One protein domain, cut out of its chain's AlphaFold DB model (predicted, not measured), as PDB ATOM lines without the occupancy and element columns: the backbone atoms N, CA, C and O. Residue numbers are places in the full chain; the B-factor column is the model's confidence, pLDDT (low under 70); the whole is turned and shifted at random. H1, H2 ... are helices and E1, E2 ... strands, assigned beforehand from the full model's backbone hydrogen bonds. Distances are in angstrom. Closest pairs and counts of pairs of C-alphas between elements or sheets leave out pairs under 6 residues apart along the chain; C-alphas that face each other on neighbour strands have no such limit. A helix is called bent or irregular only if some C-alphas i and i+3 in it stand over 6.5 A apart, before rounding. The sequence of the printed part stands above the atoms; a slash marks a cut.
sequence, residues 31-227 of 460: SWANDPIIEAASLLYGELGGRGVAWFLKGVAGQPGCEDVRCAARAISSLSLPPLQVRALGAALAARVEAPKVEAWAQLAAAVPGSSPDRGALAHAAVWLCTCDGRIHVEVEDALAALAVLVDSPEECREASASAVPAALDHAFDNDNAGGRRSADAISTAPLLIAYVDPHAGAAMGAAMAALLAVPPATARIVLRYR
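What this domain is: This is residues 31 to 227 of the 460 residues of a protein of Chrysochromulina tobinii (UniProt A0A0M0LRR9). A small sheet of three strands, E2, E3 and E4, makes the core, in three layers with helices on both faces: H1b, H5 and H8 on one, H4 on the other. On one side the bent helix H1 folds back on itself and the helical hairpin H2 and H3 packs on its arm H1a; H6 and H7 lie near where E3 and E4 begin. The printed part has 197 residues with eight named helices and four named strands, in the order E1 H1 H2 H3 H4 E2 H5 H6 H7 E3 H8 E4; it is mostly helix, and the sheet E2 E3 E4 is mixed. It is compact, with a radius of gyration of the C-alphas of 16.6 A, and spans 48 by 45 by 28 A.

Where its parts are: Find C-alpha 192 at (-13.998, -38.516, -18.410), where E3, residues 192 to 197, begins. Beside it are E2, residues 127 to 130, and E4, residues 221 to 226, which is 16.9 A long and ends at C-alpha 226, (-12.639, -40.808, -2.190). On this sheet find H8, residues 203 to 214, H5, residues 140 to 151, and H4, residues 99 to 110, 17.1 A long. H1, residues 36 to 61, was assigned as one helix by its hydrogen bonds but is bent, with C-alphas 47 and 50 9.4 A apart; its arms are H1a, residues 36 to 47, irregular with C-alphas 43 and 46 6.6 A apart, and H1b, residues 50 to 61. Look further for H2, residues 69 to 77, H3, residues 83 to 94, H6, residues 154 to 163, H7, residues 184 to 187, and E1, residues 31 to 33, which pairs with no named strand.

How they stand to each other: E2 and E3 are antiparallel, with N 128 and O 196 2.8 A apart; E3 and E4 are parallel, with N 195 and O 223 2.8 A apart, both within hydrogen-bond range. E3, H8 and E4 form a strand-helix-strand unit, two parallel neighbour strands with a helix between, its crossover right-handed. H8 has a height over the sheet of 10.0 A, and H5, on the same face, 9.0 A; H4, on the opposite face, runs across the strands, at 68 degrees to E4 on the local plane. H1b touches H8, closest at C-alphas 58 and 206, 4.4 A. H1a touches H2 at C-alphas 36 and 69, 5.2 A, and H3 at C-alphas 40 and 93, 6.4 A. H6 only grazes the sheet, with residues 157 to 162; H7 is not on it; in E1, C-alpha 32 is 6.2 A from C-alpha 103 of H4. Every O i to N i+4 pair is within hydrogen-bond range in H1b, H2, H3, H4, H5, H6 and H8, and 6 of 8 in H1a; H7 is too short for such a pair.

The domain as a whole: The C-alphas farthest apart are those of Leu 84 and Ser 153, 49.4 A. The printed part has no cut; the links H4 to E2 and H6 to H7 are long. Look for pLDDT under 70 at residues 64 to 65, 116 to 123, 151 to 168 and 175 to 189.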
ATOM      1  N   SER A  31      -4.463 -34.463  12.396       81.44
ATOM      2  CA  SER A  31      -5.700 -33.672  12.375       81.44
ATOM      3  C   SER A  31      -6.702 -34.121  11.308       81.44
ATOM      4  O   SER A  31      -7.831 -33.642  11.307       81.44
ATOM      5  N   TRP A  32      -6.283 -34.983  10.379       79.56
ATOM      6  CA  TRP A  32      -7.079 -35.403   9.230       79.56
ATOM      7  C   TRP A  32      -7.768 -36.753   9.422       79.56
ATOM      8  O   TRP A  32      -7.512 -37.490  10.382       79.56
ATOM      9  N   ALA A  33      -8.638 -37.064   8.463       76.31
ATOM     10  CA  ALA A  33      -9.567 -38.168   8.548       76.31
ATOM     11  C   ALA A  33      -8.934 -39.561   8.452       76.31
ATOM     12  O   ALA A  33      -8.078 -39.818   7.606       76.31
ATOM     13  N   ASN A  34      -9.399 -40.486   9.297       81.88
ATOM     14  CA  ASN A  34      -9.016 -41.891   9.265       81.88
ATOM     15  C   ASN A  34     -10.006 -42.739   8.457       81.88
ATOM     16  O   ASN A  34     -11.123 -42.958   8.912       81.88
ATOM     17  N   ASP A  35      -9.553 -43.291   7.328       87.00
ATOM     18  CA  ASP A  35     -10.276 -44.340   6.604       87.00
ATOM     19  C   ASP A  35      -9.322 -45.468   6.151       87.00
ATOM     20  O   ASP A  35      -8.623 -45.335   5.139       87.00
ATOM     21  N   PRO A  36      -9.257 -46.584   6.900       87.44
ATOM     22  CA  PRO A  36      -8.388 -47.710   6.565       87.44
ATOM     23  C   PRO A  36      -8.790 -48.473   5.297       87.44
ATOM     24  O   PRO A  36      -7.939 -49.122   4.687       87.44
ATOM     25  N   ILE A  37     -10.064 -48.440   4.895       89.19
ATOM     26  CA  ILE A  37     -10.550 -49.165   3.711       89.19
ATOM     27  C   ILE A  37     -10.080 -48.464   2.446       89.19
ATOM     28  O   ILE A  37      -9.610 -49.107   1.506       89.19
ATOM     29  N   ILE A  38     -10.141 -47.140   2.445       89.12
ATOM     30  CA  ILE A  38      -9.665 -46.317   1.333       89.12
ATOM     31  C   ILE A  38      -8.146 -46.312   1.276       89.12
ATOM     32  O   ILE A  38      -7.563 -46.356   0.193       89.12
ATOM     33  N   GLU A  39      -7.494 -46.349   2.436       89.69
ATOM     34  CA  GLU A  39      -6.056 -46.555   2.505       89.69
ATOM     35  C   GLU A  39      -5.647 -47.901   1.881       89.69
ATOM     36  O   GLU A  39      -4.751 -47.952   1.036       89.69
ATOM     37  N   ALA A  40      -6.353 -48.985   2.220       91.44
ATOM     38  CA  ALA A  40      -6.147 -50.298   1.613       91.44
ATOM     39  C   ALA A  40      -6.406 -50.283   0.100       91.44
ATOM     40  O   ALA A  40      -5.610 -50.832  -0.662       91.44
ATOM     41  N   ALA A  41      -7.469 -49.616  -0.352       91.50
ATOM     42  CA  ALA A  41      -7.759 -49.434  -1.771       91.50
ATOM     43  C   ALA A  41      -6.627 -48.685  -2.501       91.50
ATOM     44  O   ALA A  41      -6.261 -49.066  -3.611       91.50
ATOM     45  N   SER A  42      -6.032 -47.663  -1.870       89.81
ATOM     46  CA  SER A  42      -4.865 -46.939  -2.402       89.81
ATOM     47  C   SER A  42      -3.640 -47.833  -2.545       89.81
ATOM     48  O   SER A  42      -3.007 -47.844  -3.599       89.81
ATOM     49  N   LEU A  43      -3.334 -48.625  -1.515       90.00
ATOM     50  CA  LEU A  43      -2.215 -49.569  -1.541       90.00
ATOM     51  C   LEU A  43      -2.390 -50.638  -2.630       90.00
ATOM     52  O   LEU A  43      -1.430 -51.001  -3.305       90.00
ATOM     53  N   LEU A  44      -3.617 -51.126  -2.819       89.81
ATOM     54  CA  LEU A  44      -3.934 -52.170  -3.794       89.81
ATOM     55  C   LEU A  44      -3.957 -51.678  -5.242       89.81
ATOM     56  O   LEU A  44      -3.861 -52.501  -6.151       89.81
ATOM     57  N   TYR A  45      -4.072 -50.372  -5.482       87.69
ATOM     58  CA  TYR A  45      -4.163 -49.825  -6.834       87.69
ATOM     59  C   TYR A  45      -2.951 -50.176  -7.704       87.69
ATOM     60  O   TYR A  45      -3.122 -50.524  -8.870       87.69
ATOM     61  N   GLY A  46      -1.744 -50.161  -7.128       79.81
ATOM     62  CA  GLY A  46      -0.523 -50.547  -7.841       79.81
ATOM     63  C   GLY A  46      -0.529 -52.000  -8.326       79.81
ATOM     64  O   GLY A  46       0.086 -52.300  -9.345       79.81
ATOM     65  N   GLU A  47      -1.265 -52.880  -7.643       80.69
ATOM     66  CA  GLU A  47      -1.334 -54.311  -7.953       80.69
ATOM     67  C   GLU A  47      -2.523 -54.661  -8.837       80.69
ATOM     68  O   GLU A  47      -2.388 -55.364  -9.838       80.69
ATOM     69  N   LEU A  48      -3.700 -54.167  -8.458       84.81
ATOM     70  CA  LEU A  48      -4.979 -54.576  -9.024       84.81
ATOM     71  C   LEU A  48      -5.491 -53.628 -10.120       84.81
ATOM     72  O   LEU A  48      -6.445 -53.974 -10.819       84.81
ATOM     73  N   GLY A  49      -4.898 -52.438 -10.263       86.06
ATOM     74  CA  GLY A  49      -5.413 -51.374 -11.127       86.06
ATOM     75  C   GLY A  49      -6.759 -50.813 -10.647       86.06
ATOM     76  O   GLY A  49      -7.303 -51.211  -9.613       86.06
ATOM     77  N   GLY A  50      -7.334 -49.872 -11.402       86.75
ATOM     78  CA  GLY A  50      -8.574 -49.192 -11.005       86.75
ATOM     79  C   GLY A  50      -9.785 -50.123 -10.934       86.75
ATOM     80  O   GLY A  50     -10.552 -50.070  -9.970       86.75
ATOM     81  N   ARG A  51      -9.934 -51.036 -11.904       89.19
ATOM     82  CA  ARG A  51     -11.047 -52.002 -11.915       89.19
ATOM     83  C   ARG A  51     -10.928 -53.024 -10.790       89.19
ATOM     84  O   ARG A  51     -11.931 -53.396 -10.185       89.19
ATOM     85  N   GLY A  52      -9.711 -53.463 -10.479       89.50
ATOM     86  CA  GLY A  52      -9.483 -54.378  -9.369       89.50
ATOM     87  C   GLY A  52      -9.704 -53.719  -8.003       89.50
ATOM     88  O   GLY A  52     -10.267 -54.351  -7.111       89.50
ATOM     89  N   VAL A  53      -9.392 -52.426  -7.860       91.50
ATOM     90  CA  VAL A  53      -9.787 -51.636  -6.679       91.50
ATOM     91  C   VAL A  53     -11.307 -51.509  -6.566       91.50
ATOM     92  O   VAL A  53     -11.850 -51.711  -5.482       91.50
ATOM     93  N   ALA A  54     -12.023 -51.248  -7.664       91.50
ATOM     94  CA  ALA A  54     -13.489 -51.227  -7.653       91.50
ATOM     95  C   ALA A  54     -14.084 -52.584  -7.236       91.50
ATOM     96  O   ALA A  54     -15.045 -52.642  -6.468       91.50
ATOM     97  N   TRP A  55     -13.487 -53.691  -7.695       91.50
ATOM     98  CA  TRP A  55     -13.877 -55.039  -7.279       91.50
ATOM     99  C   TRP A  55     -13.627 -55.279  -5.784       91.50
ATOM    100  O   TRP A  55     -14.496 -55.812  -5.096       91.50
ATOM    101  N   PHE A  56     -12.479 -54.833  -5.266       91.88
ATOM    102  CA  PHE A  56     -12.163 -54.882  -3.838       91.88
ATOM    103  C   PHE A  56     -13.193 -54.104  -3.005       91.88
ATOM    104  O   PHE A  56     -13.777 -54.662  -2.077       91.88
ATOM    105  N   LEU A  57     -13.482 -52.855  -3.379       90.75
ATOM    106  CA  LEU A  57     -14.461 -52.007  -2.696       90.75
ATOM    107  C   LEU A  57     -15.872 -52.615  -2.721       90.75
ATOM    108  O   LEU A  57     -16.562 -52.615  -1.704       90.75
ATOM    109  N   LYS A  58     -16.275 -53.218  -3.847       91.06
ATOM    110  CA  LYS A  58     -17.528 -53.981  -3.951       91.06
ATOM    111  C   LYS A  58     -17.576 -55.154  -2.967       91.06
ATOM    112  O   LYS A  58     -18.623 -55.408  -2.377       91.06
ATOM    113  N   GLY A  59     -16.469 -55.881  -2.806       88.00
ATOM    114  CA  GLY A  59     -16.372 -57.010  -1.878       88.00
ATOM    115  C   GLY A  59     -16.455 -56.586  -0.410       88.00
ATOM    116  O   GLY A  59     -17.141 -57.236   0.379       88.00
ATOM    117  N   VAL A  60     -15.810 -55.472  -0.057       87.19
ATOM    118  CA  VAL A  60     -15.841 -54.900   1.299       87.19
ATOM    119  C   VAL A  60     -17.235 -54.395   1.669       87.19
ATOM    120  O   VAL A  60     -17.690 -54.642   2.782       87.19
ATOM    121  N   ALA A  61     -17.948 -53.768   0.731       83.81
ATOM    122  CA  ALA A  61     -19.299 -53.242   0.945       83.81
ATOM    123  C   ALA A  61     -20.325 -54.305   1.400       83.81
ATOM    124  O   ALA A  61     -21.339 -53.974   2.013       83.81
ATOM    125  N   GLY A  62     -20.065 -55.588   1.120       70.94
ATOM    126  CA  GLY A  62     -20.884 -56.713   1.577       70.94
ATOM    127  C   GLY A  62     -20.619 -57.164   3.019       70.94
ATOM    128  O   GLY A  62     -21.311 -58.065   3.495       70.94
ATOM    129  N   GLN A  63     -19.631 -56.589   3.715       75.50
ATOM    130  CA  GLN A  63     -19.265 -56.965   5.083       75.50
ATOM    131  C   GLN A  63     -19.729 -55.903   6.098       75.50
ATOM    132  O   GLN A  63     -19.235 -54.776   6.069       75.50
ATOM    133  N   PRO A  64     -20.650 -56.229   7.026       66.44
ATOM    134  CA  PRO A  64     -21.093 -55.276   8.043       66.44
ATOM    135  C   PRO A  64     -19.978 -54.971   9.061       66.44
ATOM    136  O   PRO A  64     -19.312 -55.887   9.546       66.44
ATOM    137  N   GLY A  65     -19.806 -53.691   9.420       68.69
ATOM    138  CA  GLY A  65     -18.900 -53.247  10.493       68.69
ATOM    139  C   GLY A  65     -17.415 -53.151  10.112       68.69
ATOM    140  O   GLY A  65     -16.547 -53.332  10.966       68.69
ATOM    141  N   CYS A  66     -17.106 -52.909   8.837       70.81
ATOM    142  CA  CYS A  66     -15.736 -52.842   8.325       70.81
ATOM    143  C   CYS A  66     -15.133 -51.426   8.400       70.81
ATOM    144  O   CYS A  66     -14.830 -50.822   7.378       70.81
ATOM    145  N   GLU A  67     -14.955 -50.892   9.608       73.81
ATOM    146  CA  GLU A  67     -14.483 -49.504   9.819       73.81
ATOM    147  C   GLU A  67     -13.022 -49.424  10.296       73.81
ATOM    148  O   GLU A  67     -12.410 -48.356  10.316       73.81
ATOM    149  N   ASP A  68     -12.433 -50.559  10.686       79.62
ATOM    150  CA  ASP A  68     -11.118 -50.611  11.316       79.62
ATOM    151  C   ASP A  68     -10.010 -51.177  10.411       79.62
ATOM    152  O   ASP A  68     -10.223 -51.853   9.399       79.62
ATOM    153  N   VAL A  69      -8.764 -50.928  10.826       83.38
ATOM    154  CA  VAL A  69      -7.557 -51.420  10.139       83.38
ATOM    155  C   VAL A  69      -7.533 -52.953  10.071       83.38
ATOM    156  O   VAL A  69      -7.010 -53.525   9.116       83.38
ATOM    157  N   ARG A  70      -8.117 -53.649  11.058       86.31
ATOM    158  CA  ARG A  70      -8.155 -55.120  11.082       86.31
ATOM    159  C   ARG A  70      -9.089 -55.665  10.013       86.31
ATOM    160  O   ARG A  70      -8.790 -56.704   9.426       86.31
ATOM    161  N   CYS A  71     -10.215 -55.009   9.761       87.00
ATOM    162  CA  CYS A  71     -11.117 -55.381   8.690       87.00
ATOM    163  C   CYS A  71     -10.457 -55.171   7.328       87.00
ATOM    164  O   CYS A  71     -10.383 -56.117   6.546       87.00
ATOM    165  N   ALA A  72      -9.851 -54.002   7.106       86.75
ATOM    166  CA  ALA A  72      -9.075 -53.717   5.901       86.75
ATOM    167  C   ALA A  72      -7.956 -54.759   5.661       86.75
ATOM    168  O   ALA A  72      -7.837 -55.314   4.568       86.75
ATOM    169  N   ALA A  73      -7.192 -55.121   6.698       87.88
ATOM    170  CA  ALA A  73      -6.148 -56.146   6.607       87.88
ATOM    171  C   ALA A  73      -6.699 -57.555   6.306       87.88
ATOM    172  O   ALA A  73      -6.091 -58.309   5.538       87.88
ATOM    173  N   ARG A  74      -7.855 -57.924   6.876       88.75
ATOM    174  CA  ARG A  74      -8.547 -59.187   6.555       88.75
ATOM    175  C   ARG A  74      -9.028 -59.206   5.108       88.75
ATOM    176  O   ARG A  74      -8.851 -60.220   4.438       88.75
ATOM    177  N   ALA A  75      -9.573 -58.092   4.621       88.06
ATOM    178  CA  ALA A  75     -10.002 -57.956   3.237       88.06
ATOM    179  C   ALA A  75      -8.815 -58.126   2.272       88.06
ATOM    180  O   ALA A  75      -8.905 -58.932   1.350       88.06
ATOM    181  N   ILE A  76      -7.664 -57.489   2.538       88.75
ATOM    182  CA  ILE A  76      -6.426 -57.700   1.756       88.75
ATOM    183  C   ILE A  76      -5.993 -59.171   1.792       88.75
ATOM    184  O   ILE A  76      -5.651 -59.745   0.763       88.75
ATOM    185  N   SER A  77      -6.036 -59.801   2.967       87.94
ATOM    186  CA  SER A  77      -5.623 -61.202   3.141       87.94
ATOM    187  C   SER A  77      -6.526 -62.203   2.416       87.94
ATOM    188  O   SER A  77      -6.111 -63.336   2.183       87.94
ATOM    189  N   SER A  78      -7.753 -61.804   2.069       86.88
ATOM    190  CA  SER A  78      -8.683 -62.625   1.285       86.88
ATOM    191  C   SER A  78      -8.398 -62.606  -0.222       86.88
ATOM    192  O   SER A  78      -8.945 -63.426  -0.960       86.88
ATOM    193  N   LEU A  79      -7.538 -61.694  -0.687       87.31
ATOM    194  CA  LEU A  79      -7.156 -61.593  -2.091       87.31
ATOM    195  C   LEU A  79      -6.164 -62.696  -2.471       87.31
ATOM    196  O   LEU A  79      -5.308 -63.100  -1.685       87.31
ATOM    197  N   SER A  80      -6.231 -63.135  -3.728       87.50
ATOM    198  CA  SER A  80      -5.283 -64.094  -4.303       87.50
ATOM    199  C   SER A  80      -3.957 -63.411  -4.666       87.50
ATOM    200  O   SER A  80      -3.606 -63.305  -5.841       87.50
ATOM    201  N   LEU A  81      -3.226 -62.936  -3.657       85.88
ATOM    202  CA  LEU A  81      -1.910 -62.315  -3.800       85.88
ATOM    203  C   LEU A  81      -0.809 -63.192  -3.172       85.88
ATOM    204  O   LEU A  81      -1.062 -63.917  -2.205       85.88
ATOM    205  N   PRO A  82       0.434 -63.132  -3.687       85.62
ATOM    206  CA  PRO A  82       1.607 -63.726  -3.057       85.62
ATOM    207  C   PRO A  82       1.691 -63.453  -1.536       85.62
ATOM    208  O   PRO A  82       1.549 -62.308  -1.107       85.62
ATOM    209  N   PRO A  83       2.009 -64.455  -0.689       84.81
ATOM    210  CA  PRO A  83       1.974 -64.294   0.771       84.81
ATOM    211  C   PRO A  83       2.877 -63.183   1.327       84.81
ATOM    212  O   PRO A  83       2.530 -62.529   2.310       84.81
ATOM    213  N   LEU A  84       4.047 -62.963   0.715       83.38
ATOM    214  CA  LEU A  84       4.956 -61.878   1.105       83.38
ATOM    215  C   LEU A  84       4.358 -60.503   0.798       83.38
ATOM    216  O   LEU A  84       4.487 -59.589   1.606       83.38
ATOM    217  N   GLN A  85       3.661 -60.388  -0.329       86.25
ATOM    218  CA  GLN A  85       2.997 -59.165  -0.745       86.25
ATOM    219  C   GLN A  85       1.833 -58.821   0.188       86.25
ATOM    220  O   GLN A  85       1.744 -57.692   0.655       86.25
ATOM    221  N   VAL A  86       1.009 -59.807   0.563       89.06
ATOM    222  CA  VAL A  86      -0.065 -59.626   1.560       89.06
ATOM    223  C   VAL A  86       0.494 -59.103   2.885       89.06
ATOM    224  O   VAL A  86      -0.053 -58.171   3.473       89.06
ATOM    225  N   ARG A  87       1.618 -59.663   3.351       88.56
ATOM    226  CA  ARG A  87       2.282 -59.207   4.583       88.56
ATOM    227  C   ARG A  87       2.840 -57.791   4.455       88.56
ATOM    228  O   ARG A  87       2.685 -57.010   5.388       88.56
ATOM    229  N   ALA A  88       3.467 -57.463   3.327       88.62
ATOM    230  CA  ALA A  88       4.001 -56.129   3.067       88.62
ATOM    231  C   ALA A  88       2.883 -55.076   3.001       88.62
ATOM    232  O   ALA A  88       2.989 -54.037   3.645       88.62
ATOM    233  N   LEU A  89       1.776 -55.377   2.315       90.44
ATOM    234  CA  LEU A  89       0.582 -54.529   2.263       90.44
ATOM    235  C   LEU A  89      -0.037 -54.340   3.653       90.44
ATOM    236  O   LEU A  89      -0.369 -53.220   4.031       90.44
ATOM    237  N   GLY A  90      -0.133 -55.409   4.449       89.88
ATOM    238  CA  GLY A  90      -0.602 -55.329   5.833       89.88
ATOM    239  C   GLY A  90       0.298 -54.463   6.721       89.88
ATOM    240  O   GLY A  90      -0.204 -53.671   7.515       89.88
ATOM    241  N   ALA A  91       1.621 -54.565   6.564       88.25
ATOM    242  CA  ALA A  91       2.576 -53.717   7.275       88.25
ATOM    243  C   ALA A  91       2.484 -52.245   6.835       88.25
ATOM    244  O   ALA A  91       2.514 -51.355   7.682       88.25
ATOM    245  N   ALA A  92       2.312 -51.986   5.535       89.31
ATOM    246  CA  ALA A  92       2.121 -50.644   4.992       89.31
ATOM    247  C   ALA A  92       0.838 -49.984   5.506       89.31
ATOM    248  O   ALA A  92       0.867 -48.827   5.926       89.31
ATOM    249  N   LEU A  93      -0.254 -50.748   5.549       89.56
ATOM    250  CA  LEU A  93      -1.528 -50.305   6.101       89.56
ATOM    251  C   LEU A  93      -1.429 -50.043   7.609       89.56
ATOM    252  O   LEU A  93      -1.939 -49.040   8.098       89.56
ATOM    253  N   ALA A  94      -0.746 -50.907   8.365       87.25
ATOM    254  CA  ALA A  94      -0.524 -50.688   9.796       87.25
ATOM    255  C   ALA A  94       0.306 -49.420  10.064       87.25
ATOM    256  O   ALA A  94       0.026 -48.690  11.015       87.25
ATOM    257  N   ALA A  95       1.284 -49.141   9.200       86.69
ATOM    258  CA  ALA A  95       2.151 -47.969   9.265       86.69
ATOM    259  C   ALA A  95       1.502 -46.669   8.750       86.69
ATOM    260  O   ALA A  95       2.151 -45.622   8.782       86.69
ATOM    261  N   ARG A  96       0.242 -46.712   8.297       86.56
ATOM    262  CA  ARG A  96      -0.524 -45.549   7.820       86.56
ATOM    263  C   ARG A  96       0.124 -44.816   6.631       86.56
ATOM    264  O   ARG A  96       0.067 -43.588   6.547       86.56
ATOM    265  N   VAL A  97       0.802 -45.549   5.737       86.00
ATOM    266  CA  VAL A  97       1.646 -44.970   4.667       86.00
ATOM    267  C   VAL A  97       0.837 -44.123   3.683       86.00
ATOM    268  O   VAL A  97       1.335 -43.102   3.212       86.00
ATOM    269  N   GLU A  98      -0.403 -44.520   3.396       87.00
ATOM    270  CA  GLU A  98      -1.257 -43.872   2.392       87.00
ATOM    271  C   GLU A  98      -2.307 -42.934   3.023       87.00
ATOM    272  O   GLU A  98      -3.082 -42.300   2.310       87.00
ATOM    273  N   ALA A  99      -2.305 -42.759   4.351       86.00
ATOM    274  CA  ALA A  99      -3.242 -41.869   5.044       86.00
ATOM    275  C   ALA A  99      -3.225 -40.401   4.543       86.00
ATOM    276  O   ALA A  99      -4.301 -39.823   4.401       86.00
ATOM    277  N   PRO A 100      -2.073 -39.780   4.201       85.25
ATOM    278  CA  PRO A 100      -2.067 -38.426   3.636       85.25
ATOM    279  C   PRO A 100      -2.774 -38.322   2.275       85.25
ATOM    280  O   PRO A 100      -3.335 -37.282   1.941       85.25
ATOM    281  N   LYS A 101      -2.770 -39.402   1.484       84.69
ATOM    282  CA  LYS A 101      -3.471 -39.463   0.196       84.69
ATOM    283  C   LYS A 101      -4.990 -39.510   0.387       84.69
ATOM    284  O   LYS A 101      -5.711 -38.878  -0.382       84.69
ATOM    285  N   VAL A 102      -5.463 -40.164   1.449       85.81
ATOM    286  CA  VAL A 102      -6.880 -40.142   1.849       85.81
ATOM    287  C   VAL A 102      -7.351 -38.717   2.140       85.81
ATOM    288  O   VAL A 102      -8.381 -38.289   1.622       85.81
ATOM    289  N   GLU A 103      -6.560 -37.955   2.895       85.19
ATOM    290  CA  GLU A 103      -6.853 -36.548   3.181       85.19
ATOM    291  C   GLU A 103      -6.819 -35.677   1.917       85.19
ATOM    292  O   GLU A 103      -7.687 -34.831   1.717       85.19
ATOM    293  N   ALA A 104      -5.865 -35.911   1.014       85.12
ATOM    294  CA  ALA A 104      -5.817 -35.186  -0.252       85.12
ATOM    295  C   ALA A 104      -7.100 -35.390  -1.084       85.12
ATOM    296  O   ALA A 104      -7.619 -34.431  -1.659       85.12
ATOM    297  N   TRP A 105      -7.668 -36.600  -1.111       85.56
ATOM    298  CA  TRP A 105      -8.977 -36.820  -1.737       85.56
ATOM    299  C   TRP A 105     -10.120 -36.129  -0.995       85.56
ATOM    300  O   TRP A 105     -11.014 -35.598  -1.650       85.56
ATOM    301  N   ALA A 106     -10.089 -36.096   0.338       82.31
ATOM    302  CA  ALA A 106     -11.095 -35.390   1.124       82.31
ATOM    303  C   ALA A 106     -11.136 -33.891   0.783       82.31
ATOM    304  O   ALA A 106     -12.212 -33.336   0.550       82.31
ATOM    305  N   GLN A 107      -9.968 -33.259   0.650       83.38
ATOM    306  CA  GLN A 107      -9.854 -31.863   0.221       83.38
ATOM    307  C   GLN A 107     -10.345 -31.656  -1.216       83.38
ATOM    308  O   GLN A 107     -11.044 -30.682  -1.493       83.38
ATOM    309  N   LEU A 108     -10.038 -32.590  -2.125       83.19
ATOM    310  CA  LEU A 108     -10.548 -32.549  -3.500       83.19
ATOM    311  C   LEU A 108     -12.074 -32.660  -3.548       83.19
ATOM    312  O   LEU A 108     -12.706 -31.897  -4.271       83.19
ATOM    313  N   ALA A 109     -12.671 -33.565  -2.771       81.81
ATOM    314  CA  ALA A 109     -14.122 -33.729  -2.696       81.81
ATOM    315  C   ALA A 109     -14.816 -32.466  -2.149       81.81
ATOM    316  O   ALA A 109     -15.849 -32.045  -2.675       81.81
ATOM    317  N   ALA A 110     -14.220 -31.824  -1.138       80.81
ATOM    318  CA  ALA A 110     -14.714 -30.568  -0.576       80.81
ATOM    319  C   ALA A 110     -14.617 -29.382  -1.556       80.81
ATOM    320  O   ALA A 110     -15.405 -28.444  -1.465       80.81
ATOM    321  N   ALA A 111     -13.677 -29.424  -2.505       81.31
ATOM    322  CA  ALA A 111     -13.508 -28.390  -3.525       81.31
ATOM    323  C   ALA A 111     -14.490 -28.511  -4.707       81.31
ATOM    324  O   ALA A 111     -14.571 -27.593  -5.524       81.31
ATOM    325  N   VAL A 112     -15.231 -29.620  -4.830       79.31
ATOM    326  CA  VAL A 112     -16.183 -29.820  -5.933       79.31
ATOM    327  C   VAL A 112     -17.366 -28.844  -5.804       79.31
ATOM    328  O   VAL A 112     -18.061 -28.839  -4.788       79.31
ATOM    329  N   PRO A 113     -17.671 -28.025  -6.826       75.38
ATOM    330  CA  PRO A 113     -18.812 -27.117  -6.773       75.38
ATOM    331  C   PRO A 113     -20.134 -27.870  -6.571       75.38
ATOM    332  O   PRO A 113     -20.454 -28.799  -7.304       75.38
ATOM    333  N   GLY A 114     -20.926 -27.459  -5.579       71.00
ATOM    334  CA  GLY A 114     -22.223 -28.083  -5.293       71.00
ATOM    335  C   GLY A 114     -22.163 -29.351  -4.434       71.00
ATOM    336  O   GLY A 114     -23.224 -29.885  -4.118       71.00
ATOM    337  N   SER A 115     -20.976 -29.774  -3.980       70.69
ATOM    338  CA  SER A 115     -20.780 -30.936  -3.098       70.69
ATOM    339  C   SER A 115     -21.097 -30.687  -1.617       70.69
ATOM    340  O   SER A 115     -20.820 -31.538  -0.772       70.69
ATOM    341  N   SER A 116     -21.676 -29.529  -1.271       65.62
ATOM    342  CA  SER A 116     -21.970 -29.191   0.127       65.62
ATOM    343  C   SER A 116     -22.872 -30.259   0.776       65.62
ATOM    344  O   SER A 116     -23.942 -30.559   0.227       65.62
ATOM    345  N   PRO A 117     -22.479 -30.812   1.943       56.06
ATOM    346  CA  PRO A 117     -23.186 -31.905   2.613       56.06
ATOM    347  C   PRO A 117     -24.607 -31.539   3.072       56.06
ATOM    348  O   PRO A 117     -25.409 -32.437   3.313       56.06
ATOM    349  N   ASP A 118     -24.960 -30.252   3.111       55.06
ATOM    350  CA  ASP A 118     -26.278 -29.772   3.553       55.06
ATOM    351  C   ASP A 118     -27.395 -29.939   2.498       55.06
ATOM    352  O   ASP A 118     -28.548 -29.569   2.732       55.06
ATOM    353  N   ARG A 119     -27.097 -30.502   1.316       53.22
ATOM    354  CA  ARG A 119     -28.074 -30.711   0.230       53.22
ATOM    355  C   ARG A 119     -28.617 -32.145   0.171       53.22
ATOM    356  O   ARG A 119     -28.321 -32.890  -0.762       53.22
ATOM    357  N   GLY A 120     -29.483 -32.506   1.119       60.97
ATOM    358  CA  GLY A 120     -30.472 -33.594   0.987       60.97
ATOM    359  C   GLY A 120     -29.972 -34.898   0.332       60.97
ATOM    360  O   GLY A 120     -29.148 -35.603   0.903       60.97
ATOM    361  N   ALA A 121     -30.479 -35.230  -0.865       60.44
ATOM    362  CA  ALA A 121     -30.228 -36.500  -1.572       60.44
ATOM    363  C   ALA A 121     -28.738 -36.821  -1.833       60.44
ATOM    364  O   ALA A 121     -28.370 -37.990  -1.905       60.44
ATOM    365  N   LEU A 122     -27.864 -35.809  -1.919       68.44
ATOM    366  CA  LEU A 122     -26.420 -36.003  -2.097       68.44
ATOM    367  C   LEU A 122     -25.724 -36.464  -0.807       68.44
ATOM    368  O   LEU A 122     -24.671 -37.102  -0.871       68.44
ATOM    369  N   ALA A 123     -26.304 -36.181   0.363       65.31
ATOM    370  CA  ALA A 123     -25.737 -36.557   1.655       65.31
ATOM    371  C   ALA A 123     -25.725 -38.081   1.864       65.31
ATOM    372  O   ALA A 123     -24.783 -38.591   2.461       65.31
ATOM    373  N   HIS A 124     -26.714 -38.796   1.316       70.00
ATOM    374  CA  HIS A 124     -26.883 -40.252   1.461       70.00
ATOM    375  C   HIS A 124     -26.461 -41.060   0.223       70.00
ATOM    376  O   HIS A 124     -26.611 -42.281   0.197       70.00
ATOM    377  N   ALA A 125     -25.959 -40.387  -0.811       80.44
ATOM    378  CA  ALA A 125     -25.473 -41.027  -2.023       80.44
ATOM    379  C   ALA A 125     -24.175 -41.803  -1.754       80.44
ATOM    380  O   ALA A 125     -23.209 -41.231  -1.247       80.44
ATOM    381  N   ALA A 126     -24.135 -43.075  -2.160       85.50
ATOM    382  CA  ALA A 126     -22.936 -43.907  -2.061       85.50
ATOM    383  C   ALA A 126     -21.800 -43.428  -2.978       85.50
ATOM    384  O   ALA A 126     -20.622 -43.606  -2.671       85.50
ATOM    385  N   VAL A 127     -22.158 -42.826  -4.115       89.69
ATOM    386  CA  VAL A 127     -21.215 -42.281  -5.089       89.69
ATOM    387  C   VAL A 127     -21.746 -40.956  -5.630       89.69
ATOM    388  O   VAL A 127     -22.946 -40.800  -5.850       89.69
ATOM    389  N   TRP A 128     -20.845 -40.005  -5.859       89.62
ATOM    390  CA  TRP A 128     -21.087 -38.845  -6.708       89.62
ATOM    391  C   TRP A 128     -20.336 -39.011  -8.017       89.62
ATOM    392  O   TRP A 128     -19.128 -39.237  -8.026       89.62
ATOM    393  N   LEU A 129     -21.049 -38.878  -9.121       89.94
ATOM    394  CA  LEU A 129     -20.519 -39.013 -10.464       89.94
ATOM    395  C   LEU A 129     -20.454 -37.631 -11.093       89.94
ATOM    396  O   LEU A 129     -21.486 -37.035 -11.394       89.94
ATOM    397  N   CYS A 130     -19.241 -37.123 -11.267       87.75
ATOM    398  CA  CYS A 130     -19.003 -35.851 -11.923       87.75
ATOM    399  C   CYS A 130     -18.701 -36.079 -13.402       87.75
ATOM    400  O   CYS A 130     -17.712 -36.734 -13.752       87.75
ATOM    401  N   THR A 131     -19.550 -35.517 -14.253       85.50
ATOM    402  CA  THR A 131     -19.338 -35.425 -15.698       85.50
ATOM    403  C   THR A 131     -18.415 -34.249 -16.026       85.50
ATOM    404  O   THR A 131     -18.152 -33.381 -15.191       85.50
ATOM    405  N   CYS A 132     -17.877 -34.215 -17.245       76.25
ATOM    406  CA  CYS A 132     -16.915 -33.191 -17.673       76.25
ATOM    407  C   CYS A 132     -17.465 -31.751 -17.675       76.25
ATOM    408  O   CYS A 132     -16.680 -30.812 -17.616       76.25
ATOM    409  N   ASP A 133     -18.787 -31.568 -17.700       75.25
ATOM    410  CA  ASP A 133     -19.468 -30.271 -17.572       75.25
ATOM    411  C   ASP A 133     -19.656 -29.824 -16.104       75.25
ATOM    412  O   ASP A 133     -20.281 -28.799 -15.829       75.25
ATOM    413  N   GLY A 134     -19.125 -30.591 -15.145       76.12
ATOM    414  CA  GLY A 134     -19.153 -30.277 -13.717       76.12
ATOM    415  C   GLY A 134     -20.466 -30.620 -13.011       76.12
ATOM    416  O   GLY A 134     -20.620 -30.283 -11.835       76.12
ATOM    417  N   ARG A 135     -21.413 -31.287 -13.684       82.38
ATOM    418  CA  ARG A 135     -22.654 -31.757 -13.054       82.38
ATOM    419  C   ARG A 135     -22.408 -33.003 -12.215       82.38
ATOM    420  O   ARG A 135     -21.584 -33.847 -12.555       82.38
ATOM    421  N   ILE A 136     -23.144 -33.103 -11.108       85.81
ATOM    422  CA  ILE A 136     -23.082 -34.232 -10.180       85.81
ATOM    423  C   ILE A 136     -24.327 -35.095 -10.363       85.81
ATOM    424  O   ILE A 136     -25.451 -34.602 -10.267       85.81
ATOM    425  N   HIS A 137     -24.108 -36.388 -10.556       88.75
ATOM    426  CA  HIS A 137     -25.130 -37.422 -10.645       88.75
ATOM    427  C   HIS A 137     -24.942 -38.435  -9.507       88.75
ATOM    428  O   HIS A 137     -23.829 -38.629  -9.019       88.75
ATOM    429  N   VAL A 138     -26.027 -39.072  -9.067       86.69
ATOM    430  CA  VAL A 138     -25.995 -40.107  -8.012       86.69
ATOM    431  C   VAL A 138     -26.130 -41.507  -8.608       86.69
ATOM    432  O   VAL A 138     -25.498 -42.444  -8.127       86.69
ATOM    433  N   GLU A 139     -26.882 -41.630  -9.702       88.19
ATOM    434  CA  GLU A 139     -27.066 -42.880 -10.433       88.19
ATOM    435  C   GLU A 139     -26.139 -42.954 -11.650       88.19
ATOM    436  O   GLU A 139     -25.941 -41.974 -12.378       88.19
ATOM    437  N   VAL A 140     -25.579 -44.143 -11.891       89.19
ATOM    438  CA  VAL A 140     -24.659 -44.387 -13.016       89.19
ATOM    439  C   VAL A 140     -25.365 -44.201 -14.356       89.19
ATOM    440  O   VAL A 140     -24.789 -43.635 -15.280       89.19
ATOM    441  N   GLU A 141     -26.620 -44.629 -14.457       89.44
ATOM    442  CA  GLU A 141     -27.418 -44.541 -15.684       89.44
ATOM    443  C   GLU A 141     -27.659 -43.083 -16.103       89.44
ATOM    444  O   GLU A 141     -27.433 -42.733 -17.262       89.44
ATOM    445  N   ASP A 142     -28.005 -42.213 -15.149       89.25
ATOM    446  CA  ASP A 142     -28.217 -40.782 -15.392       89.25
ATOM    447  C   ASP A 142     -26.929 -40.076 -15.831       89.25
ATOM    448  O   ASP A 142     -26.946 -39.240 -16.738       89.25
ATOM    449  N   ALA A 143     -25.798 -40.425 -15.208       88.62
ATOM    450  CA  ALA A 143     -24.495 -39.877 -15.571       88.62
ATOM    451  C   ALA A 143     -24.098 -40.272 -17.003       88.62
ATOM    452  O   ALA A 143     -23.604 -39.445 -17.767       88.62
ATOM    453  N   LEU A 144     -24.339 -41.531 -17.383       88.75
ATOM    454  CA  LEU A 144     -24.063 -42.031 -18.731       88.75
ATOM    455  C   LEU A 144     -24.982 -41.397 -19.779       88.75
ATOM    456  O   LEU A 144     -24.517 -41.062 -20.868       88.75
ATOM    457  N   ALA A 145     -26.259 -41.186 -19.453       88.50
ATOM    458  CA  ALA A 145     -27.188 -40.476 -20.326       88.50
ATOM    459  C   ALA A 145     -26.750 -39.018 -20.549       88.50
ATOM    460  O   ALA A 145     -26.758 -38.541 -21.683       88.50
ATOM    461  N   ALA A 146     -26.298 -38.328 -19.497       85.62
ATOM    462  CA  ALA A 146     -25.754 -36.976 -19.606       85.62
ATOM    463  C   ALA A 146     -24.459 -36.933 -20.436       85.62
ATOM    464  O   ALA A 146     -24.306 -36.068 -21.296       85.62
ATOM    465  N   LEU A 147     -23.559 -37.903 -20.242       83.00
ATOM    466  CA  LEU A 147     -22.339 -38.044 -21.044       83.00
ATOM    467  C   LEU A 147     -22.644 -38.257 -22.526       83.00
ATOM    468  O   LEU A 147     -21.988 -37.646 -23.363       83.00
ATOM    469  N   ALA A 148     -23.644 -39.078 -22.861       82.94
ATOM    470  CA  ALA A 148     -24.030 -39.323 -24.249       82.94
ATOM    471  C   ALA A 148     -24.450 -38.032 -24.976       82.94
ATOM    472  O   ALA A 148     -24.093 -37.853 -26.133       82.94
ATOM    473  N   VAL A 149     -25.125 -37.105 -24.285       80.44
ATOM    474  CA  VAL A 149     -25.493 -35.784 -24.834       80.44
ATOM    475  C   VAL A 149     -24.264 -34.883 -25.029       80.44
ATOM    476  O   VAL A 149     -24.201 -34.106 -25.978       80.44
ATOM    477  N   LEU A 150     -23.264 -34.988 -24.151       71.94
ATOM    478  CA  LEU A 150     -22.032 -34.191 -24.220       71.94
ATOM    479  C   LEU A 150     -21.062 -34.677 -25.309       71.94
ATOM    480  O   LEU A 150     -20.269 -33.888 -25.818       71.94
ATOM    481  N   VAL A 151     -21.136 -35.948 -25.717       67.12
ATOM    482  CA  VAL A 151     -20.334 -36.490 -26.832       67.12
ATOM    483  C   VAL A 151     -20.656 -35.787 -28.161       67.12
ATOM    484  O   VAL A 151     -19.761 -35.642 -28.995       67.12
ATOM    485  N   ASP A 152     -21.870 -35.252 -28.317       63.75
ATOM    486  CA  ASP A 152     -22.271 -34.446 -29.479       63.75
ATOM    487  C   ASP A 152     -21.687 -33.007 -29.460       63.75
ATOM    488  O   ASP A 152     -21.759 -32.299 -30.465       63.75
ATOM    489  N   SER A 153     -21.052 -32.574 -28.355       60.94
ATOM    490  CA  SER A 153     -20.362 -31.272 -28.190       60.94
ATOM    491  C   SER A 153     -18.975 -31.422 -27.510       60.94
ATOM    492  O   SER A 153     -18.745 -30.986 -26.382       60.94
ATOM    493  N   PRO A 154     -17.999 -32.053 -28.188       60.97
ATOM    494  CA  PRO A 154     -16.825 -32.643 -27.542       60.97
ATOM    495  C   PRO A 154     -15.714 -31.661 -27.127       60.97
ATOM    496  O   PRO A 154     -14.796 -32.073 -26.418       60.97
ATOM    497  N   GLU A 155     -15.731 -30.402 -27.574       60.34
ATOM    498  CA  GLU A 155     -14.623 -29.456 -27.338       60.34
ATOM    499  C   GLU A 155     -14.569 -28.966 -25.881       60.34
ATOM    500  O   GLU A 155     -13.528 -29.100 -25.238       60.34
ATOM    501  N   GLU A 156     -15.699 -28.541 -25.307       58.91
ATOM    502  CA  GLU A 156     -15.777 -28.079 -23.909       58.91
ATOM    503  C   GLU A 156     -15.455 -29.205 -22.914       58.91
ATOM    504  O   GLU A 156     -14.710 -29.025 -21.950       58.91
ATOM    505  N   CYS A 157     -15.958 -30.412 -23.191       58.88
ATOM    506  CA  CYS A 157     -15.735 -31.597 -22.368       58.88
ATOM    507  C   CYS A 157     -14.271 -32.074 -22.421       58.88
ATOM    508  O   CYS A 157     -13.724 -32.502 -21.399       58.88
ATOM    509  N   ARG A 158     -13.604 -31.977 -23.584       58.00
ATOM    510  CA  ARG A 158     -12.174 -32.304 -23.727       58.00
ATOM    511  C   ARG A 158     -11.283 -31.289 -23.028       58.00
ATOM    512  O   ARG A 158     -10.355 -31.709 -22.348       58.00
ATOM    513  N   GLU A 159     -11.556 -29.992 -23.154       54.66
ATOM    514  CA  GLU A 159     -10.774 -28.946 -22.483       54.66
ATOM    515  C   GLU A 159     -10.946 -28.991 -20.960       54.66
ATOM    516  O   GLU A 159      -9.953 -28.939 -20.232       54.66
ATOM    517  N   ALA A 160     -12.170 -29.208 -20.463       54.94
ATOM    518  CA  ALA A 160     -12.428 -29.426 -19.040       54.94
ATOM    519  C   ALA A 160     -11.735 -30.699 -18.518       54.94
ATOM    520  O   ALA A 160     -11.140 -30.683 -17.442       54.94
ATOM    521  N   SER A 161     -11.728 -31.781 -19.307       51.50
ATOM    522  CA  SER A 161     -11.027 -33.034 -18.975       51.50
ATOM    523  C   SER A 161      -9.499 -32.944 -19.104       51.50
ATOM    524  O   SER A 161      -8.798 -33.734 -18.476       51.50
ATOM    525  N   ALA A 162      -8.977 -32.021 -19.917       46.53
ATOM    526  CA  ALA A 162      -7.547 -31.751 -20.079       46.53
ATOM    527  C   ALA A 162      -7.013 -30.782 -19.007       46.53
ATOM    528  O   ALA A 162      -5.862 -30.897 -18.591       46.53
ATOM    529  N   SER A 163      -7.860 -29.857 -18.541       42.09
ATOM    530  CA  SER A 163      -7.613 -28.970 -17.395       42.09
ATOM    531  C   SER A 163      -7.764 -29.703 -16.057       42.09
ATOM    532  O   SER A 163      -7.050 -29.417 -15.092       42.09
ATOM    533  N   ALA A 164      -8.640 -30.713 -16.007       50.50
ATOM    534  CA  ALA A 164      -8.684 -31.689 -14.932       50.50
ATOM    535  C   ALA A 164      -7.408 -32.534 -14.977       50.50
ATOM    536  O   ALA A 164      -7.359 -33.585 -15.609       50.50
ATOM    537  N   VAL A 165      -6.358 -32.060 -14.303       45.66
ATOM    538  CA  VAL A 165      -5.137 -32.826 -14.053       45.66
ATOM    539  C   VAL A 165      -5.568 -34.216 -13.574       45.66
ATOM    540  O   VAL A 165      -6.187 -34.293 -12.505       45.66
ATOM    541  N   PRO A 166      -5.287 -35.310 -14.315       51.66
ATOM    542  CA  PRO A 166      -5.335 -36.639 -13.734       51.66
ATOM    543  C   PRO A 166      -4.337 -36.570 -12.593       51.66
ATOM    544  O   PRO A 166      -3.128 -36.458 -12.816       51.66
ATOM    545  N   ALA A 167      -4.840 -36.477 -11.368       54.41
ATOM    546  CA  ALA A 167      -3.956 -36.316 -10.240       54.41
ATOM    547  C   ALA A 167      -3.097 -37.581 -10.211       54.41
ATOM    548  O   ALA A 167      -3.607 -38.677 -10.435       54.41
ATOM    549  N   ALA A 168      -1.815 -37.483  -9.856       62.75
ATOM    550  CA  ALA A 168      -1.021 -38.672  -9.515       62.75
ATOM    551  C   ALA A 168      -1.705 -39.554  -8.434       62.75
ATOM    552  O   ALA A 168      -1.293 -40.680  -8.169       62.75
ATOM    553  N   LEU A 169      -2.753 -39.012  -7.808       74.06
ATOM    554  CA  LEU A 169      -3.641 -39.606  -6.832       74.06
ATOM    555  C   LEU A 169      -4.747 -40.505  -7.413       74.06
ATOM    556  O   LEU A 169      -5.286 -41.316  -6.672       74.06
ATOM    557  N   ASP A 170      -5.129 -40.341  -8.677       82.75
ATOM    558  CA  ASP A 170      -6.367 -40.887  -9.237       82.75
ATOM    559  C   ASP A 170      -6.290 -42.397  -9.522       82.75
ATOM    560  O   ASP A 170      -5.302 -42.909 -10.059       82.75
ATOM    561  N   HIS A 171      -7.371 -43.119  -9.200       87.31
ATOM    562  CA  HIS A 171      -7.504 -44.538  -9.528       87.31
ATOM    563  C   HIS A 171      -8.267 -44.719 -10.843       87.31
ATOM    564  O   HIS A 171      -9.489 -44.868 -10.857       87.31
ATOM    565  N   ALA A 172      -7.542 -44.687 -11.958       86.50
ATOM    566  CA  ALA A 172      -8.108 -44.826 -13.295       86.50
ATOM    567  C   ALA A 172      -8.369 -46.295 -13.658       86.50
ATOM    568  O   ALA A 172      -7.525 -47.165 -13.428       86.50
ATOM    569  N   PHE A 173      -9.520 -46.565 -14.278       85.31
ATOM    570  CA  PHE A 173      -9.873 -47.897 -14.789       85.31
ATOM    571  C   PHE A 173      -9.009 -48.320 -15.982       85.31
ATOM    572  O   PHE A 173      -8.870 -49.510 -16.237       85.31
ATOM    573  N   ASP A 174      -8.392 -47.367 -16.677       71.88
ATOM    574  CA  ASP A 174      -7.557 -47.641 -17.850       71.88
ATOM    575  C   ASP A 174      -6.175 -48.202 -17.491       71.88
ATOM    576  O   ASP A 174      -5.507 -48.799 -18.336       71.88
ATOM    577  N   ASN A 175      -5.750 -48.053 -16.232       58.31
ATOM    578  CA  ASN A 175      -4.477 -48.561 -15.715       58.31
ATOM    579  C   ASN A 175      -4.578 -50.038 -15.298       58.31
ATOM    580  O   ASN A 175      -4.089 -50.445 -14.244       58.31
ATOM    581  N   ASP A 176      -5.247 -50.854 -16.112       56.16
ATOM    582  CA  ASP A 176      -5.320 -52.293 -15.897       56.16
ATOM    583  C   ASP A 176      -3.934 -52.908 -16.183       56.16
ATOM    584  O   ASP A 176      -3.528 -53.054 -17.337       56.16
ATOM    585  N   ASN A 177      -3.231 -53.370 -15.141       47.00
ATOM    586  CA  ASN A 177      -2.013 -54.194 -15.254       47.00
ATOM    587  C   ASN A 177      -2.243 -55.531 -16.004       47.00
ATOM    588  O   ASN A 177      -1.317 -56.319 -16.201       47.00
ATOM    589  N   ALA A 178      -3.471 -55.803 -16.455       39.88
ATOM    590  CA  ALA A 178      -3.840 -56.935 -17.292       39.88
ATOM    591  C   ALA A 178      -3.386 -56.742 -18.756       39.88
ATOM    592  O   ALA A 178      -4.202 -56.604 -19.665       39.88
ATOM    593  N   GLY A 179      -2.066 -56.745 -18.976       36.41
ATOM    594  CA  GLY A 179      -1.396 -57.387 -20.117       36.41
ATOM    595  C   GLY A 179      -1.943 -57.185 -21.537       36.41
ATOM    596  O   GLY A 179      -1.823 -58.095 -22.353       36.41
ATOM    597  N   GLY A 180      -2.522 -56.033 -21.873       38.53
ATOM    598  CA  GLY A 180      -3.045 -55.777 -23.213       38.53
ATOM    599  C   GLY A 180      -2.489 -54.492 -23.799       38.53
ATOM    600  O   GLY A 180      -2.898 -53.413 -23.387       38.53
ATOM    601  N   ARG A 181      -1.627 -54.593 -24.823       37.84
ATOM    602  CA  ARG A 181      -1.419 -53.502 -25.791       37.84
ATOM    603  C   ARG A 181      -2.768 -53.226 -26.461       37.84
ATOM    604  O   ARG A 181      -3.133 -53.894 -27.423       37.84
ATOM    605  N   ARG A 182      -3.538 -52.293 -25.912       47.75
ATOM    606  CA  ARG A 182      -4.748 -51.762 -26.546       47.75
ATOM    607  C   ARG A 182      -4.377 -50.484 -27.285       47.75
ATOM    608  O   ARG A 182      -3.402 -49.827 -26.926       47.75
ATOM    609  N   SER A 183      -5.121 -50.166 -28.341       43.09
ATOM    610  CA  SER A 183      -4.910 -48.927 -29.088       43.09
ATOM    611  C   SER A 183      -5.097 -47.738 -28.143       43.09
ATOM    612  O   SER A 183      -6.207 -47.507 -27.659       43.09
ATOM    613  N   ALA A 184      -4.010 -47.020 -27.858       50.25
ATOM    614  CA  ALA A 184      -4.010 -45.825 -27.016       50.25
ATOM    615  C   ALA A 184      -5.017 -44.768 -27.519       50.25
ATOM    616  O   ALA A 184      -5.585 -44.027 -26.721       50.25
ATOM    617  N   ASP A 185      -5.319 -44.782 -28.821       41.94
ATOM    618  CA  ASP A 185      -6.205 -43.824 -29.485       41.94
ATOM    619  C   ASP A 185      -7.691 -43.980 -29.101       41.94
ATOM    620  O   ASP A 185      -8.434 -43.001 -29.092       41.94
ATOM    621  N   ALA A 186      -8.148 -45.189 -28.743       47.78
ATOM    622  CA  ALA A 186      -9.555 -45.435 -28.391       47.78
ATOM    623  C   ALA A 186      -9.872 -45.120 -26.917       47.78
ATOM    624  O   ALA A 186     -10.977 -44.698 -26.597       47.78
ATOM    625  N   ILE A 187      -8.893 -45.289 -26.021       54.09
ATOM    626  CA  ILE A 187      -9.005 -44.929 -24.595       54.09
ATOM    627  C   ILE A 187      -8.865 -43.406 -24.422       54.09
ATOM    628  O   ILE A 187      -9.493 -42.804 -23.556       54.09
ATOM    629  N   SER A 188      -8.086 -42.759 -25.294       57.25
ATOM    630  CA  SER A 188      -7.831 -41.317 -25.247       57.25
ATOM    631  C   SER A 188      -9.015 -40.441 -25.684       57.25
ATOM    632  O   SER A 188      -8.971 -39.235 -25.447       57.25
ATOM    633  N   THR A 189     -10.041 -40.993 -26.344       64.50
ATOM    634  CA  THR A 189     -11.154 -40.209 -26.920       64.50
ATOM    635  C   THR A 189     -12.469 -40.310 -26.144       64.50
ATOM    636  O   THR A 189     -13.372 -39.513 -26.403       64.50
ATOM    637  N   ALA A 190     -12.579 -41.228 -25.178       72.69
ATOM    638  CA  ALA A 190     -13.764 -41.366 -24.333       72.69
ATOM    639  C   ALA A 190     -13.877 -40.206 -23.317       72.69
ATOM    640  O   ALA A 190     -12.857 -39.751 -22.784       72.69
ATOM    641  N   PRO A 191     -15.098 -39.730 -23.006       79.75
ATOM    642  CA  PRO A 191     -15.290 -38.664 -22.029       79.75
ATOM    643  C   PRO A 191     -14.940 -39.142 -20.610       79.75
ATOM    644  O   PRO A 191     -15.122 -40.313 -20.265       79.75
ATOM    645  N   LEU A 192     -14.411 -38.232 -19.786       81.94
ATOM    646  CA  LEU A 192     -13.998 -38.516 -18.410       81.94
ATOM    647  C   LEU A 192     -15.205 -38.502 -17.460       81.94
ATOM    648  O   LEU A 192     -15.972 -37.541 -17.432       81.94
ATOM    649  N   LEU A 193     -15.311 -39.544 -16.639       88.00
ATOM    650  CA  LEU A 193     -16.268 -39.676 -15.547       88.00
ATOM    651  C   LEU A 193     -15.511 -39.852 -14.225       88.00
ATOM    652  O   LEU A 193     -14.772 -40.823 -14.045       88.00
ATOM    653  N   ILE A 194     -15.695 -38.917 -13.291       88.38
ATOM    654  CA  ILE A 194     -15.037 -38.952 -11.978       88.38
ATOM    655  C   ILE A 194     -16.045 -39.435 -10.939       88.38
ATOM    656  O   ILE A 194     -17.038 -38.762 -10.678       88.38
ATOM    657  N   ALA A 195     -15.780 -40.582 -10.324       91.56
ATOM    658  CA  ALA A 195     -16.604 -41.152  -9.269       91.56
ATOM    659  C   ALA A 195     -15.985 -40.859  -7.898       91.56
ATOM    660  O   ALA A 195     -14.941 -41.414  -7.561       91.56
ATOM    661  N   TYR A 196     -16.626 -40.009  -7.098       90.12
ATOM    662  CA  TYR A 196     -16.311 -39.826  -5.682       90.12
ATOM    663  C   TYR A 196     -17.091 -40.832  -4.856       90.12
ATOM    664  O   TYR A 196     -18.316 -40.856  -4.892       90.12
ATOM    665  N   VAL A 197     -16.377 -41.654  -4.111       90.00
ATOM    666  CA  VAL A 197     -16.915 -42.867  -3.515       90.00
ATOM    667  C   VAL A 197     -16.911 -42.766  -1.992       90.00
ATOM    668  O   VAL A 197     -15.868 -42.452  -1.414       90.00
ATOM    669  N   ASP A 198     -18.047 -43.072  -1.357       87.94
ATOM    670  CA  ASP A 198     -18.152 -43.290   0.090       87.94
ATOM    671  C   ASP A 198     -18.145 -44.807   0.389       87.94
ATOM    672  O   ASP A 198     -19.120 -45.509   0.090       87.94
ATOM    673  N   PRO A 199     -17.060 -45.352   0.971       83.19
ATOM    674  CA  PRO A 199     -16.949 -46.776   1.286       83.19
ATOM    675  C   PRO A 199     -17.914 -47.234   2.388       83.19
ATOM    676  O   PRO A 199     -18.183 -48.432   2.483       83.19
ATOM    677  N   HIS A 200     -18.462 -46.316   3.189       82.06
ATOM    678  CA  HIS A 200     -19.312 -46.634   4.342       82.06
ATOM    679  C   HIS A 200     -20.806 -46.658   4.003       82.06
ATOM    680  O   HIS A 200     -21.630 -46.978   4.858       82.06
ATOM    681  N   ALA A 201     -21.185 -46.420   2.743       82.88
ATOM    682  CA  ALA A 201     -22.579 -46.473   2.290       82.88
ATOM    683  C   ALA A 201     -23.154 -47.909   2.143       82.88
ATOM    684  O   ALA A 201     -24.231 -48.107   1.571       82.88
ATOM    685  N   GLY A 202     -22.451 -48.930   2.647       82.19
ATOM    686  CA  GLY A 202     -22.935 -50.311   2.756       82.19
ATOM    687  C   GLY A 202     -23.387 -50.918   1.423       82.19
ATOM    688  O   GLY A 202     -22.681 -50.862   0.420       82.19
ATOM    689  N   ALA A 203     -24.587 -51.502   1.376       85.19
ATOM    690  CA  ALA A 203     -25.086 -52.181   0.174       85.19
ATOM    691  C   ALA A 203     -25.185 -51.264  -1.065       85.19
ATOM    692  O   ALA A 203     -24.956 -51.727  -2.185       85.19
ATOM    693  N   ALA A 204     -25.469 -49.969  -0.874       86.94
ATOM    694  CA  ALA A 204     -25.546 -48.999  -1.967       86.94
ATOM    695  C   ALA A 204     -24.179 -48.798  -2.646       86.94
ATOM    696  O   ALA A 204     -24.096 -48.708  -3.869       86.94
ATOM    697  N   MET A 205     -23.096 -48.842  -1.868       88.56
ATOM    698  CA  MET A 205     -21.725 -48.814  -2.376       88.56
ATOM    699  C   MET A 205     -21.409 -50.049  -3.235       88.56
ATOM    700  O   MET A 205     -20.869 -49.932  -4.337       88.56
ATOM    701  N   GLY A 206     -21.822 -51.242  -2.794       89.31
ATOM    702  CA  GLY A 206     -21.659 -52.475  -3.572       89.31
ATOM    703  C   GLY A 206     -22.404 -52.449  -4.915       89.31
ATOM    704  O   GLY A 206     -21.862 -52.902  -5.930       89.31
ATOM    705  N   ALA A 207     -23.618 -51.891  -4.936       90.69
ATOM    706  CA  ALA A 207     -24.408 -51.706  -6.153       90.69
ATOM    707  C   ALA A 207     -23.762 -50.684  -7.106       90.69
ATOM    708  O   ALA A 207     -23.580 -50.986  -8.287       90.69
ATOM    709  N   ALA A 208     -23.319 -49.534  -6.590       91.25
ATOM    710  CA  ALA A 208     -22.656 -48.501  -7.383       91.25
ATOM    711  C   ALA A 208     -21.349 -49.005  -8.022       91.25
ATOM    712  O   ALA A 208     -21.124 -48.813  -9.218       91.25
ATOM    713  N   MET A 209     -20.512 -49.734  -7.271       93.25
ATOM    714  CA  MET A 209     -19.299 -50.350  -7.826       93.25
ATOM    715  C   MET A 209     -19.622 -51.410  -8.888       93.25
ATOM    716  O   MET A 209     -18.907 -51.524  -9.882       93.25
ATOM    717  N   ALA A 210     -20.699 -52.186  -8.712       93.12
ATOM    718  CA  ALA A 210     -21.139 -53.152  -9.719       93.12
ATOM    719  C   ALA A 210     -21.574 -52.470 -11.025       93.12
ATOM    720  O   ALA A 210     -21.203 -52.949 -12.096       93.12
ATOM    721  N   ALA A 211     -22.303 -51.357 -10.927       92.94
ATOM    722  CA  ALA A 211     -22.725 -50.565 -12.075       92.94
ATOM    723  C   ALA A 211     -21.523 -49.943 -12.807       92.94
ATOM    724  O   ALA A 211     -21.408 -50.099 -14.019       92.94
ATOM    725  N   LEU A 212     -20.561 -49.350 -12.085       92.44
ATOM    726  CA  LEU A 212     -19.331 -48.810 -12.685       92.44
ATOM    727  C   LEU A 212     -18.482 -49.888 -13.375       92.44
ATOM    728  O   LEU A 212     -17.937 -49.652 -14.450       92.44
ATOM    729  N   LEU A 213     -18.385 -51.089 -12.798       91.75
ATOM    730  CA  LEU A 213     -17.655 -52.213 -13.398       91.75
ATOM    731  C   LEU A 213     -18.286 -52.733 -14.699       91.75
ATOM    732  O   LEU A 213     -17.573 -53.343 -15.505       91.75
ATOM    733  N   ALA A 214     -19.593 -52.517 -14.882       92.06
ATOM    734  CA  ALA A 214     -20.340 -52.894 -16.080       92.06
ATOM    735  C   ALA A 214     -20.195 -51.878 -17.227       92.06
ATOM    736  O   ALA A 214     -20.508 -52.215 -18.369       92.06
ATOM    737  N   VAL A 215     -19.697 -50.666 -16.953       89.00
ATOM    738  CA  VAL A 215     -19.487 -49.640 -17.982       89.00
ATOM    739  C   VAL A 215     -18.348 -50.062 -18.922       89.00
ATOM    740  O   VAL A 215     -17.241 -50.361 -18.456       89.00
ATOM    741  N   PRO A 216     -18.573 -50.087 -20.249       84.44
ATOM    742  CA  PRO A 216     -17.514 -50.370 -21.205       84.44
ATOM    743  C   PRO A 216     -16.476 -49.236 -21.220       84.44
ATOM    744  O   PRO A 216     -16.859 -48.066 -21.220       84.44
ATOM    745  N   PRO A 217     -15.173 -49.539 -21.365       77.75
ATOM    746  CA  PRO A 217     -14.131 -48.508 -21.441       77.75
ATOM    747  C   PRO A 217     -14.261 -47.605 -22.681       77.75
ATOM    748  O   PRO A 217     -13.730 -46.504 -22.701       77.75
ATOM    749  N   ALA A 218     -14.979 -48.056 -23.717       76.88
ATOM    750  CA  ALA A 218     -15.280 -47.246 -24.899       76.88
ATOM    751  C   ALA A 218     -16.364 -46.181 -24.645       76.88
ATOM    752  O   ALA A 218     -16.495 -45.250 -25.430       76.88
ATOM    753  N   THR A 219     -17.159 -46.332 -23.582       82.75
ATOM    754  CA  THR A 219     -18.277 -45.434 -23.266       82.75
ATOM    755  C   THR A 219     -17.824 -44.263 -22.405       82.75
ATOM    756  O   THR A 219     -18.206 -43.128 -22.668       82.75
ATOM    757  N   ALA A 220     -17.009 -44.527 -21.383       83.75
ATOM    758  CA  ALA A 220     -16.483 -43.499 -20.497       83.75
ATOM    759  C   ALA A 220     -15.164 -43.945 -19.866       83.75
ATOM    760  O   ALA A 220     -15.007 -45.101 -19.463       83.75
ATOM    761  N   ARG A 221     -14.246 -42.991 -19.713       83.75
ATOM    762  CA  ARG A 221     -13.028 -43.157 -18.925       83.75
ATOM    763  C   ARG A 221     -13.349 -42.899 -17.459       83.75
ATOM    764  O   ARG A 221     -13.643 -41.767 -17.091       83.75
ATOM    765  N   ILE A 222     -13.284 -43.935 -16.626       87.94
ATOM    766  CA  ILE A 222     -13.672 -43.845 -15.212       87.94
ATOM    767  C   ILE A 222     -12.448 -43.648 -14.321       87.94
ATOM    768  O   ILE A 222     -11.455 -44.376 -14.419       87.94
ATOM    769  N   VAL A 223     -12.559 -42.690 -13.403       88.50
ATOM    770  CA  VAL A 223     -11.587 -42.430 -12.340       88.50
ATOM    771  C   VAL A 223     -12.283 -42.479 -10.988       88.50
ATOM    772  O   VAL A 223     -13.295 -41.809 -10.797       88.50
ATOM    773  N   LEU A 224     -11.727 -43.230 -10.034       91.06
ATOM    774  CA  LEU A 224     -12.214 -43.235  -8.655       91.06
ATOM    775  C   LEU A 224     -11.450 -42.228  -7.789       91.06
ATOM    776  O   LEU A 224     -10.217 -42.175  -7.804       91.06
ATOM    777  N   ARG A 225     -12.210 -41.490  -6.979       89.31
ATOM    778  CA  ARG A 225     -11.761 -40.625  -5.886       89.31
ATOM    779  C   ARG A 225     -12.535 -40.966  -4.621       89.31
ATOM    780  O   ARG A 225     -13.615 -41.544  -4.675       89.31
ATOM    781  N   TYR A 226     -11.984 -40.597  -3.476       87.44
ATOM    782  CA  TYR A 226     -12.639 -40.808  -2.190       87.44
ATOM    783  C   TYR A 226     -13.472 -39.595  -1.768       87.44
ATOM    784  O   TYR A 226     -13.088 -38.451  -2.016       87.44
ATOM    785  N   ARG A 227     -14.594 -39.866  -1.094       85.75
ATOM    786  CA  ARG A 227     -15.400 -38.890  -0.368       85.75
ATOM    787  C   ARG A 227     -15.428 -39.251   1.124       85.75
ATOM    788  O   ARG A 227     -15.859 -40.353   1.454       85.75
TER     789      ARG A 227